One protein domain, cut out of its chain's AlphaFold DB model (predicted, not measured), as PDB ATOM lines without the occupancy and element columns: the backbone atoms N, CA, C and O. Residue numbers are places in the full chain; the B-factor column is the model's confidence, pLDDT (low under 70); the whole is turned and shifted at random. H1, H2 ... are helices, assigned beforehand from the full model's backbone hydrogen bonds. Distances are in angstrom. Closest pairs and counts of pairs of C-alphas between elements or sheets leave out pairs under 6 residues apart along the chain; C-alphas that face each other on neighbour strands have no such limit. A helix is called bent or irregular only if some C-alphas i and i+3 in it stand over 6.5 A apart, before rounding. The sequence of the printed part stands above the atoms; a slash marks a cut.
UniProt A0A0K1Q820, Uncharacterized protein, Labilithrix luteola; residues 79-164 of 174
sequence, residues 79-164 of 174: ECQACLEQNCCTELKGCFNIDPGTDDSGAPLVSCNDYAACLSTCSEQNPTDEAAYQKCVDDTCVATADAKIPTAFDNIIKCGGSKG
ATOM      1  N   GLU A  79     168.089 158.104 198.765       79.62
ATOM      2  CA  GLU A  79     168.495 159.447 198.338       79.62
ATOM      3  C   GLU A  79     169.792 159.408 197.512       79.62
ATOM      4  O   GLU A  79     169.901 160.073 196.481       79.62
ATOM      5  N   CYS A  80     170.755 158.573 197.916       82.44
ATOM      6  CA  CYS A  80     171.949 158.295 197.125       82.44
ATOM      7  C   CYS A  80     171.586 157.693 195.769       82.44
ATOM      8  O   CYS A  80     172.069 158.148 194.733       82.44
ATOM      9  N   GLN A  81     170.703 156.693 195.786       85.12
ATOM     10  CA  GLN A  81     170.233 156.027 194.584       85.12
ATOM     11  C   GLN A  81     169.592 157.028 193.621       85.12
ATOM     12  O   GLN A  81     169.961 157.053 192.454       85.12
ATOM     13  N   ALA A  82     168.719 157.912 194.110       85.69
ATOM     14  CA  ALA A  82     168.094 158.942 193.284       85.69
ATOM     15  C   ALA A  82     169.126 159.891 192.646       85.69
ATOM     16  O   ALA A  82     169.013 160.232 191.468       85.69
ATOM     17  N   CYS A  83     170.163 160.287 193.392       86.88
ATOM     18  CA  CYS A  83     171.226 161.135 192.854       86.88
ATOM     19  C   CYS A  83     172.048 160.420 191.772       86.88
ATOM     20  O   CYS A  83     172.327 161.002 190.719       86.88
ATOM     21  N   LEU A  84     172.415 159.157 192.011       87.69
ATOM     22  CA  LEU A  84     173.165 158.346 191.054       87.69
ATOM     23  C   LEU A  84     172.334 158.019 189.813       87.69
ATOM     24  O   LEU A  84     172.866 158.061 188.710       87.69
ATOM     25  N   GLU A  85     171.039 157.752 189.953       88.38
ATOM     26  CA  GLU A  85     170.164 157.530 188.801       88.38
ATOM     27  C   GLU A  85     170.032 158.791 187.950       88.38
ATOM     28  O   GLU A  85     170.114 158.738 186.730       88.38
ATOM     29  N   GLN A  86     169.943 159.962 188.571       87.38
ATOM     30  CA  GLN A  86     169.847 161.206 187.817       87.38
ATOM     31  C   GLN A  86     171.150 161.577 187.083       87.38
ATOM     32  O   GLN A  86     171.099 162.216 186.033       87.38
ATOM     33  N   ASN A  87     172.317 161.209 187.625       88.56
ATOM     34  CA  ASN A  87     173.599 161.767 187.174       88.56
ATOM     35  C   ASN A  87     174.617 160.746 186.645       88.56
ATOM     36  O   ASN A  87     175.564 161.148 185.968       88.56
ATOM     37  N   CYS A  88     174.436 159.461 186.956       90.62
ATOM     38  CA  CYS A  88     175.420 158.384 186.792       90.62
ATOM     39  C   CYS A  88     174.812 157.100 186.198       90.62
ATOM     40  O   CYS A  88     175.303 155.996 186.449       90.62
ATOM     41  N   CYS A  89     173.729 157.207 185.414       90.06
ATOM     42  CA  CYS A  89     173.081 156.036 184.810       90.06
ATOM     43  C   CYS A  89     174.019 155.183 183.955       90.06
ATOM     44  O   CYS A  89     173.860 153.963 183.911       90.06
ATOM     45  N   THR A  90     174.959 155.802 183.240       91.56
ATOM     46  CA  THR A  90     175.890 155.079 182.366       91.56
ATOM     47  C   THR A  90     176.779 154.154 183.186       91.56
ATOM     48  O   THR A  90     176.950 152.989 182.840       91.56
ATOM     49  N   GLU A  91     177.301 154.653 184.300       92.19
ATOM     50  CA  GLU A  91     178.169 153.935 185.223       92.19
ATOM     51  C   GLU A  91     177.385 152.870 185.994       92.19
ATOM     52  O   GLU A  91     177.847 151.734 186.101       92.19
ATOM     53  N   LEU A  92     176.167 153.197 186.448       90.12
ATOM     54  CA  LEU A  92     175.255 152.235 187.074       90.12
ATOM     55  C   LEU A  92     174.994 151.047 186.139       90.12
ATOM     56  O   LEU A  92     175.284 149.904 186.490       90.12
ATOM     57  N   LYS A  93     174.538 151.306 184.908       90.69
ATOM     58  CA  LYS A  93     174.339 150.252 183.897       90.69
ATOM     59  C   LYS A  93     175.637 149.512 183.597       90.69
ATOM     60  O   LYS A  93     175.627 148.292 183.466       90.69
ATOM     61  N   GLY A  94     176.746 150.242 183.510       89.81
ATOM     62  CA  GLY A  94     178.074 149.700 183.253       89.81
ATOM     63  C   GLY A  94     178.529 148.670 184.282       89.81
ATOM     64  O   GLY A  94     179.296 147.793 183.911       89.81
ATOM     65  N   CYS A  95     178.041 148.731 185.525       91.25
ATOM     66  CA  CYS A  95     178.320 147.730 186.554       91.25
ATOM     67  C   CYS A  95     177.232 146.656 186.636       91.25
ATOM     68  O   CYS A  95     177.510 145.464 186.532       91.25
ATOM     69  N   PHE A  96     175.974 147.063 186.796       90.62
ATOM     70  CA  PHE A  96     174.874 146.143 187.091       90.62
ATOM     71  C   PHE A  96     174.441 145.284 185.903       90.62
ATOM     72  O   PHE A  96     173.838 144.232 186.104       90.62
ATOM     73  N   ASN A  97     174.790 145.676 184.676       92.31
ATOM     74  CA  ASN A  97     174.542 144.855 183.491       92.31
ATOM     75  C   ASN A  97     175.726 143.952 183.120       92.31
ATOM     76  O   ASN A  97     175.636 143.244 182.114       92.31
ATOM     77  N   ILE A  98     176.810 143.944 183.908       89.06
ATOM     78  CA  ILE A  98     177.899 142.981 183.732       89.06
ATOM     79  C   ILE A  98     177.370 141.589 184.061       89.06
ATOM     80  O   ILE A  98     176.857 141.345 185.153       89.06
ATOM     81  N   ASP A  99     177.518 140.676 183.106       87.25
ATOM     82  CA  ASP A  99     177.441 139.248 183.379       87.25
ATOM     83  C   ASP A  99     178.768 138.826 184.026       87.25
ATOM     84  O   ASP A  99     179.806 138.916 183.358       87.25
ATOM     85  N   PRO A 100     178.778 138.437 185.315       83.00
ATOM     86  CA  PRO A 100     180.011 138.087 186.006       83.00
ATOM     87  C   PRO A 100     180.629 136.797 185.456       83.00
ATOM     88  O   PRO A 100     181.817 136.567 185.647       83.00
ATOM     89  N   GLY A 101     179.864 135.966 184.739       85.88
ATOM     90  CA  GLY A 101     180.347 134.685 184.240       85.88
ATOM     91  C   GLY A 101     180.660 133.698 185.367       85.88
ATOM     92  O   GLY A 101     180.054 133.724 186.440       85.88
ATOM     93  N   THR A 102     181.598 132.790 185.104       86.62
ATOM     94  CA  THR A 102     182.019 131.746 186.044       86.62
ATOM     95  C   THR A 102     183.537 131.689 186.153       86.62
ATOM     96  O   THR A 102     184.236 132.000 185.189       86.62
ATOM     97  N   ASP A 103     184.039 131.244 187.300       82.00
ATOM     98  CA  ASP A 103     185.455 130.950 187.503       82.00
ATOM     99  C   ASP A 103     185.904 129.681 186.747       82.00
ATOM    100  O   ASP A 103     185.107 128.992 186.099       82.00
ATOM    101  N   ASP A 104     187.194 129.342 186.854       82.81
ATOM    102  CA  ASP A 104     187.784 128.146 186.229       82.81
ATOM    103  C   ASP A 104     187.174 126.820 186.730       82.81
ATOM    104  O   ASP A 104     187.324 125.777 186.088       82.81
ATOM    105  N   SER A 105     186.475 126.844 187.870       84.25
ATOM    106  CA  SER A 105     185.767 125.695 188.447       84.25
ATOM    107  C   SER A 105     184.306 125.608 187.986       84.25
ATOM    108  O   SER A 105     183.619 124.637 188.309       84.25
ATOM    109  N   GLY A 106     183.820 126.600 187.232       84.19
ATOM    110  CA  GLY A 106     182.426 126.728 186.814       84.19
ATOM    111  C   GLY A 106     181.501 127.309 187.889       84.19
ATOM    112  O   GLY A 106     180.282 127.268 187.716       84.19
ATOM    113  N   ALA A 107     182.043 127.837 188.991       84.06
ATOM    114  CA  ALA A 107     181.261 128.541 190.000       84.06
ATOM    115  C   ALA A 107     180.967 129.976 189.529       84.06
ATOM    116  O   ALA A 107     181.839 130.606 188.931       84.06
ATOM    117  N   PRO A 108     179.758 130.517 189.762       82.31
ATOM    118  CA  PRO A 108     179.429 131.880 189.362       82.31
ATOM    119  C   PRO A 108     180.308 132.887 190.109       82.31
ATOM    120  O   PRO A 108     180.440 132.810 191.331       82.31
ATOM    121  N   LEU A 109     180.884 133.833 189.370       86.00
ATOM    122  CA  LEU A 109     181.608 134.956 189.962       86.00
ATOM    123  C   LEU A 109     180.615 135.955 190.574       86.00
ATOM    124  O   LEU A 109     179.456 136.043 190.161       86.00
ATOM    125  N   VAL A 110     181.068 136.712 191.575       87.19
ATOM    126  CA  VAL A 110     180.224 137.686 192.281       87.19
ATOM    127  C   VAL A 110     179.790 138.804 191.329       87.19
ATOM    128  O   VAL A 110     180.612 139.425 190.650       87.19
ATOM    129  N   SER A 111     178.479 139.055 191.278       88.81
ATOM    130  CA  SER A 111     177.871 140.105 190.452       88.81
ATOM    131  C   SER A 111     178.042 141.496 191.073       88.81
ATOM    132  O   SER A 111     178.359 141.625 192.253       88.81
ATOM    133  N   CYS A 112     177.755 142.566 190.322       89.56
ATOM    134  CA  CYS A 112     177.778 143.927 190.884       89.56
ATOM    135  C   CYS A 112     176.759 144.105 192.031       89.56
ATOM    136  O   CYS A 112     177.027 144.826 192.989       89.56
ATOM    137  N   ASN A 113     175.619 143.405 191.972       88.38
ATOM    138  CA  ASN A 113     174.630 143.396 193.054       88.38
ATOM    139  C   ASN A 113     175.179 142.742 194.326       88.38
ATOM    140  O   ASN A 113     175.040 143.294 195.416       88.38
ATOM    141  N   ASP A 114     175.824 141.587 194.183       89.44
ATOM    142  CA  ASP A 114     176.398 140.855 195.315       89.44
ATOM    143  C   ASP A 114     177.622 141.581 195.883       89.44
ATOM    144  O   ASP A 114     177.809 141.637 197.098       89.44
ATOM    145  N   TYR A 115     178.413 142.216 195.018       88.38
ATOM    146  CA  TYR A 115     179.527 143.069 195.417       88.38
ATOM    147  C   TYR A 115     179.034 144.269 196.236       88.38
ATOM    148  O   TYR A 115     179.558 144.524 197.317       88.38
ATOM    149  N   ALA A 116     177.974 144.953 195.790       87.62
ATOM    150  CA  ALA A 116     177.350 146.040 196.544       87.62
ATOM    151  C   ALA A 116     176.870 145.584 197.935       87.62
ATOM    152  O   ALA A 116     177.136 146.246 198.939       87.62
ATOM    153  N   ALA A 117     176.208 144.425 198.008       87.44
ATOM    154  CA  ALA A 117     175.760 143.845 199.273       87.44
ATOM    155  C   ALA A 117     176.938 143.463 200.191       87.44
ATOM    156  O   ALA A 117     176.866 143.642 201.411       87.44
ATOM    157  N   CYS A 118     178.040 142.984 199.610       89.12
ATOM    158  CA  CYS A 118     179.266 142.666 200.332       89.12
ATOM    159  C   CYS A 118     179.890 143.919 200.966       89.12
ATOM    160  O   CYS A 118     180.200 143.907 202.158       89.12
ATOM    161  N   LEU A 119     179.967 145.032 200.226       86.88
ATOM    162  CA  LEU A 119     180.437 146.313 200.769       86.88
ATOM    163  C   LEU A 119     179.565 146.797 201.936       86.88
ATOM    164  O   LEU A 119     180.101 147.190 202.973       86.88
ATOM    165  N   SER A 120     178.236 146.709 201.806       85.75
ATOM    166  CA  SER A 120     177.305 147.050 202.894       85.75
ATOM    167  C   SER A 120     177.562 146.194 204.135       85.75
ATOM    168  O   SER A 120     177.679 146.715 205.240       85.75
ATOM    169  N   THR A 121     177.738 144.885 203.953       88.69
ATOM    170  CA  THR A 121     178.023 143.949 205.050       88.69
ATOM    171  C   THR A 121     179.355 144.272 205.739       88.69
ATOM    172  O   THR A 121     179.433 144.283 206.968       88.69
ATOM    173  N   CYS A 122     180.409 144.571 204.973       87.06
ATOM    174  CA  CYS A 122     181.700 144.978 205.528       87.06
ATOM    175  C   CYS A 122     181.607 146.306 206.291       87.06
ATOM    176  O   CYS A 122     182.262 146.450 207.327       87.06
ATOM    177  N   SER A 123     180.794 147.252 205.807       84.69
ATOM    178  CA  SER A 123     180.533 148.533 206.473       84.69
ATOM    179  C   SER A 123     179.784 148.343 207.794       84.69
ATOM    180  O   SER A 123     180.182 148.911 208.807       84.69
ATOM    181  N   GLU A 124     178.769 147.476 207.831       86.88
ATOM    182  CA  GLU A 124     178.030 147.143 209.057       86.88
ATOM    183  C   GLU A 124     178.902 146.439 210.105       86.88
ATOM    184  O   GLU A 124     178.766 146.702 211.302       86.88
ATOM    185  N   GLN A 125     179.810 145.558 209.674       87.50
ATOM    186  CA  GLN A 125     180.741 144.870 210.575       87.50
ATOM    187  C   GLN A 125     181.840 145.793 211.111       87.50
ATOM    188  O   GLN A 125     182.317 145.590 212.228       87.50
ATOM    189  N   ASN A 126     182.236 146.803 210.333       85.19
ATOM    190  CA  ASN A 126     183.355 147.691 210.647       85.19
ATOM    191  C   ASN A 126     182.948 149.172 210.506       85.19
ATOM    192  O   ASN A 126     183.548 149.905 209.720       85.19
ATOM    193  N   PRO A 127     181.957 149.657 211.278       80.00
ATOM    194  CA  PRO A 127     181.317 150.955 211.038       80.00
ATOM    195  C   PRO A 127     182.216 152.166 211.317       80.00
ATOM    196  O   PRO A 127     181.900 153.281 210.910       80.00
ATOM    197  N   THR A 128     183.318 151.975 212.045       84.94
ATOM    198  CA  THR A 128     184.242 153.053 212.440       84.94
ATOM    199  C   THR A 128     185.713 152.707 212.214       84.94
ATOM    200  O   THR A 128     186.575 153.515 212.548       84.94
ATOM    201  N   ASP A 129     186.013 151.506 211.716       87.94
ATOM    202  CA  ASP A 129     187.382 151.028 211.502       87.94
ATOM    203  C   ASP A 129     187.626 150.853 210.004       87.94
ATOM    204  O   ASP A 129     187.288 149.831 209.408       87.94
ATOM    205  N   GLU A 130     188.201 151.887 209.394       84.94
ATOM    206  CA  GLU A 130     188.463 151.941 207.955       84.94
ATOM    207  C   GLU A 130     189.447 150.853 207.500       84.94
ATOM    208  O   GLU A 130     189.280 150.271 206.428       84.94
ATOM    209  N   ALA A 131     190.437 150.512 208.333       87.50
ATOM    210  CA  ALA A 131     191.407 149.472 208.011       87.50
ATOM    211  C   ALA A 131     190.763 148.079 208.052       87.50
ATOM    212  O   ALA A 131     191.022 147.248 207.179       87.50
ATOM    213  N   ALA A 132     189.900 147.824 209.040       88.19
ATOM    214  CA  ALA A 132     189.149 146.577 209.123       88.19
ATOM    215  C   ALA A 132     188.088 146.465 208.015       88.19
ATOM    216  O   ALA A 132     187.922 145.385 207.444       88.19
ATOM    217  N   TYR A 133     187.436 147.575 207.650       86.94
ATOM    218  CA  TYR A 133     186.553 147.650 206.486       86.94
ATOM    219  C   TYR A 133     187.301 147.287 205.200       86.94
ATOM    220  O   TYR A 133     186.894 146.353 204.513       86.94
ATOM    221  N   GLN A 134     188.420 147.957 204.901       87.25
ATOM    222  CA  GLN A 134     189.168 147.704 203.669       87.25
ATOM    223  C   GLN A 134     189.666 146.258 203.607       87.25
ATOM    224  O   GLN A 134     189.526 145.594 202.584       87.25
ATOM    225  N   LYS A 135     190.153 145.730 204.734       90.06
ATOM    226  CA  LYS A 135     190.552 144.325 204.831       90.06
ATOM    227  C   LYS A 135     189.381 143.371 204.562       90.06
ATOM    228  O   LYS A 135     189.568 142.370 203.881       90.06
ATOM    229  N   CYS A 136     188.186 143.663 205.080       89.75
ATOM    230  CA  CYS A 136     186.982 142.882 204.787       89.75
ATOM    231  C   CYS A 136     186.658 142.902 203.290       89.75
ATOM    232  O   CYS A 136     186.422 141.846 202.705       89.75
ATOM    233  N   VAL A 137     186.705 144.080 202.660       87.50
ATOM    234  CA  VAL A 137     186.440 144.242 201.225       87.50
ATOM    235  C   VAL A 137     187.422 143.428 200.385       87.50
ATOM    236  O   VAL A 137     186.988 142.678 199.511       87.50
ATOM    237  N   ASP A 138     188.718 143.517 200.677       87.75
ATOM    238  CA  ASP A 138     189.755 142.808 199.924       87.75
ATOM    239  C   ASP A 138     189.630 141.282 200.082       87.75
ATOM    240  O   ASP A 138     189.661 140.546 199.091       87.75
ATOM    241  N   ASP A 139     189.419 140.806 201.315       87.19
ATOM    242  CA  ASP A 139     189.361 139.374 201.629       87.19
ATOM    243  C   ASP A 139     188.065 138.701 201.146       87.19
ATOM    244  O   ASP A 139     188.072 137.503 200.857       87.19
ATOM    245  N   THR A 140     186.945 139.432 201.097       85.38
ATOM    246  CA  THR A 140     185.616 138.833 200.863       85.38
ATOM    247  C   THR A 140     184.957 139.280 199.566       85.38
ATOM    248  O   THR A 140     184.417 138.436 198.850       85.38
ATOM    249  N   CYS A 141     185.027 140.568 199.227       86.69
ATOM    250  CA  CYS A 141     184.330 141.123 198.070       86.69
ATOM    251  C   CYS A 141     185.208 141.075 196.814       86.69
ATOM    252  O   CYS A 141     184.767 140.617 195.766       86.69
ATOM    253  N   VAL A 142     186.463 141.529 196.908       85.81
ATOM    254  CA  VAL A 142     187.378 141.609 195.756       85.81
ATOM    255  C   VAL A 142     187.863 140.225 195.340       85.81
ATOM    256  O   VAL A 142     187.884 139.920 194.153       85.81
ATOM    257  N   ALA A 143     188.208 139.368 196.304       78.69
ATOM    258  CA  ALA A 143     188.734 138.031 196.033       78.69
ATOM    259  C   ALA A 143     187.760 137.106 195.274       78.69
ATOM    260  O   ALA A 143     188.193 136.110 194.697       78.69
ATOM    261  N   THR A 144     186.460 137.410 195.289       78.62
ATOM    262  CA  THR A 144     185.393 136.557 194.736       78.62
ATOM    263  C   THR A 144     184.669 137.180 193.537       78.62
ATOM    264  O   THR A 144     183.854 136.519 192.889       78.62
ATOM    265  N   ALA A 145     184.970 138.440 193.214       81.94
ATOM    266  CA  ALA A 145     184.357 139.168 192.111       81.94
ATOM    267  C   ALA A 145     185.092 138.980 190.785       81.94
ATOM    268  O   ALA A 145     186.310 138.812 190.737       81.94
ATOM    269  N   ASP A 146     184.339 139.083 189.686       83.12
ATOM    270  CA  ASP A 146     184.949 139.302 188.375       83.12
ATOM    271  C   ASP A 146     185.770 140.601 188.407       83.12
ATOM    272  O   ASP A 146     185.337 141.618 188.955       83.12
ATOM    273  N   ALA A 147     186.956 140.590 187.795       81.06
ATOM    274  CA  ALA A 147     187.909 141.699 187.867       81.06
ATOM    275  C   ALA A 147     187.356 143.040 187.335       81.06
ATOM    276  O   ALA A 147     187.884 144.109 187.661       81.06
ATOM    277  N   LYS A 148     186.295 143.019 186.518       87.44
ATOM    278  CA  LYS A 148     185.642 144.230 186.001       87.44
ATOM    279  C   LYS A 148     184.693 144.849 187.021       87.44
ATOM    280  O   LYS A 148     184.474 146.054 186.949       87.44
ATOM    281  N   ILE A 149     184.155 144.070 187.962       89.06
ATOM    282  CA  ILE A 149     183.148 144.531 188.926       89.06
ATOM    283  C   ILE A 149     183.715 145.585 189.886       89.06
ATOM    284  O   ILE A 149     183.118 146.660 189.945       89.06
ATOM    285  N   PRO A 150     184.876 145.397 190.554       86.50
ATOM    286  CA  PRO A 150     185.453 146.444 191.401       86.50
ATOM    287  C   PRO A 150     185.718 147.742 190.632       86.50
ATOM    288  O   PRO A 150     185.427 148.830 191.121       86.50
ATOM    289  N   THR A 151     186.206 147.628 189.392       89.69
ATOM    290  CA  THR A 151     186.479 148.784 188.523       89.69
ATOM    291  C   THR A 151     185.191 149.505 188.118       89.69
ATOM    292  O   THR A 151     185.119 150.732 188.148       89.69
ATOM    293  N   ALA A 152     184.157 148.760 187.728       90.44
ATOM    294  CA  ALA A 152     182.869 149.330 187.355       90.44
ATOM    295  C   ALA A 152     182.177 149.987 188.556       90.44
ATOM    296  O   ALA A 152     181.591 151.059 188.413       90.44
ATOM    297  N   PHE A 153     182.309 149.396 189.746       89.06
ATOM    298  CA  PHE A 153     181.806 149.978 190.981       89.06
ATOM    299  C   PHE A 153     182.541 151.277 191.338       89.06
ATOM    300  O   PHE A 153     181.904 152.288 191.618       89.06
ATOM    301  N   ASP A 154     183.871 151.302 191.231       87.56
ATOM    302  CA  ASP A 154     184.680 152.514 191.421       87.56
ATOM    303  C   ASP A 154     184.290 153.645 190.447       87.56
ATOM    304  O   ASP A 154     184.248 154.816 190.826       87.56
ATOM    305  N   ASN A 155     183.894 153.320 189.212       90.56
ATOM    306  CA  ASN A 155     183.367 154.319 188.277       90.56
ATOM    307  C   ASN A 155     182.041 154.941 188.754       90.56
ATOM    308  O   ASN A 155     181.851 156.148 188.586       90.56
ATOM    309  N   ILE A 156     181.154 154.168 189.395       90.19
ATOM    310  CA  ILE A 156     179.923 154.699 190.012       90.19
ATOM    311  C   ILE A 156     180.282 155.681 191.130       90.19
ATOM    312  O   ILE A 156     179.747 156.789 191.180       90.19
ATOM    313  N   ILE A 157     181.225 155.298 191.994       87.94
ATOM    314  CA  ILE A 157     181.716 156.113 193.113       87.94
ATOM    315  C   ILE A 157     182.316 157.430 192.609       87.94
ATOM    316  O   ILE A 157     181.940 158.505 193.081       87.94
ATOM    317  N   LYS A 158     183.195 157.370 191.604       88.06
ATOM    318  CA  LYS A 158     183.801 158.552 190.973       88.06
ATOM    319  C   LYS A 158     182.764 159.456 190.323       88.06
ATOM    320  O   LYS A 158     182.826 160.675 190.503       88.06
ATOM    321  N   CYS A 159     181.795 158.880 189.609       88.69
ATOM    322  CA  CYS A 159     180.701 159.657 189.045       88.69
ATOM    323  C   CYS A 159     179.916 160.366 190.157       88.69
ATOM    324  O   CYS A 159     179.801 161.592 190.123       88.69
ATOM    325  N   GLY A 160     179.492 159.636 191.193       88.06
ATOM    326  CA  GLY A 160     178.779 160.194 192.340       88.06
ATOM    327  C   GLY A 160     179.552 161.319 193.031       88.06
ATOM    328  O   GLY A 160     178.981 162.372 193.307       88.06
ATOM    329  N   GLY A 161     180.861 161.152 193.233       84.56
ATOM    330  CA  GLY A 161     181.733 162.195 193.776       84.56
ATOM    331  C   GLY A 161     181.786 163.448 192.895       84.56
ATOM    332  O   GLY A 161     181.597 164.560 193.382       84.56
ATOM    333  N   SER A 162     181.968 163.277 191.582       85.25
ATOM    334  CA  SER A 162     182.041 164.394 190.623       85.25
ATOM    335  C   SER A 162     180.714 165.139 190.422       85.25
ATOM    336  O   SER A 162     180.710 166.297 190.003       85.25
ATOM    337  N   LYS A 163     179.587 164.483 190.722       85.19
ATOM    338  CA  LYS A 163     178.224 165.008 190.557       85.19
ATOM    339  C   LYS A 163     177.599 165.504 191.863       85.19
ATOM    340  O   LYS A 163     176.456 165.944 191.854       85.19
ATOM    341  N   GLY A 164     178.342 165.466 192.972       80.44
ATOM    342  CA  GLY A 164     177.867 165.934 194.277       80.44
ATOM    343  C   GLY A 164     176.936 164.958 195.005       80.44
ATOM    344  O   GLY A 164     176.299 165.339 195.980       80.44
TER     345      GLY A 164
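Overview. This is residues 79 to 164 of the 174 residues of an uncharacterized protein of Labilithrix luteola (UniProt A0A0K1Q820). Two helical pairs make an L: H5 and H2 lie side by side and run opposite ways, and the hairpin of H3 and H4 rises from the end of that pair where H5 begins. H1 crosses H5 near its other end, and the long link of residues 97 to 111 loops out past the corner of the L, as far as Ser 105. The printed part has 86 residues with five named helices, in the order H1, H2, H3, H4, H5, and no named strand; the class is all helix. It is compact, with a radius of gyration of the C-alphas of 13.5 A, and flat, spanning 40 by 32 by 16 A.

Along the chain. H5, the longest helix, holds residues 148 to 162 and measures 21.0 A, from C-alpha 148 at (185.642, 144.230, 186.001) to C-alpha 162 at (182.041, 164.394, 190.623). H3 holds residues 112 to 125, 19.9 A. H4 holds residues 130 to 142, 16.0 A, and is irregular, but only just: C-alphas 139 and 142 are 6.6 A apart. H2 holds residues 89 to 96, 10.3 A. H1 holds residues 79 to 87, 12.5 A, and begins with C-alpha 79 at (168.495, 159.447, 198.338).

Arrangement. H5 and H3 are the hubs, each touching three other helices. H5 touches H2 at a shallow tilt of 27 degrees, opposite ways; their closest C-alphas, those of Cys 95 and Ala 152, are 4.9 A apart. With residues 156 to 160 alone H5 touches H1, about perpendicular at 89 degrees, closest at the C-alphas of Leu 84 and Gly 160, 6.0 A. Residues 149 to 153 of H5 touch residues 112 to 115 of H3, only just about perpendicular at 70.4 degrees; the closest C-alphas, those of Cys 112 and Ile 149, are 5.7 A apart. H3 and H4 form a helical hairpin and touch at a shallow tilt of 31 degrees, opposite ways, with the C-alphas of Cys 122 and Tyr 133 closest at 5.6 A. H2 and H3 only just touch, with 3 pairs of C-alphas within 8 A, the closest being Phe 96 and Cys 112 at 5.3 A. The helix packing is part aligned, part crossed: 2 of these 5 touching pairs are at a shallow tilt. H4 and H5 are close but not clearly touching, while H1 is apart from H3 and H4. In H1, H2, H3 and H5 every O i to N i+4 pair is within hydrogen-bond range; in H4, 8 of 9 are.

Size, cuts and confidence. The C-alphas of Ser 105 and Gly 164 are the two farthest apart, 41.4 A. The printed part has no cut. The link from H2 to H3, 15 residues, is long; the other three links are tight. The mean pLDDT of the printed part is 86.8, and no printed residue is under 70.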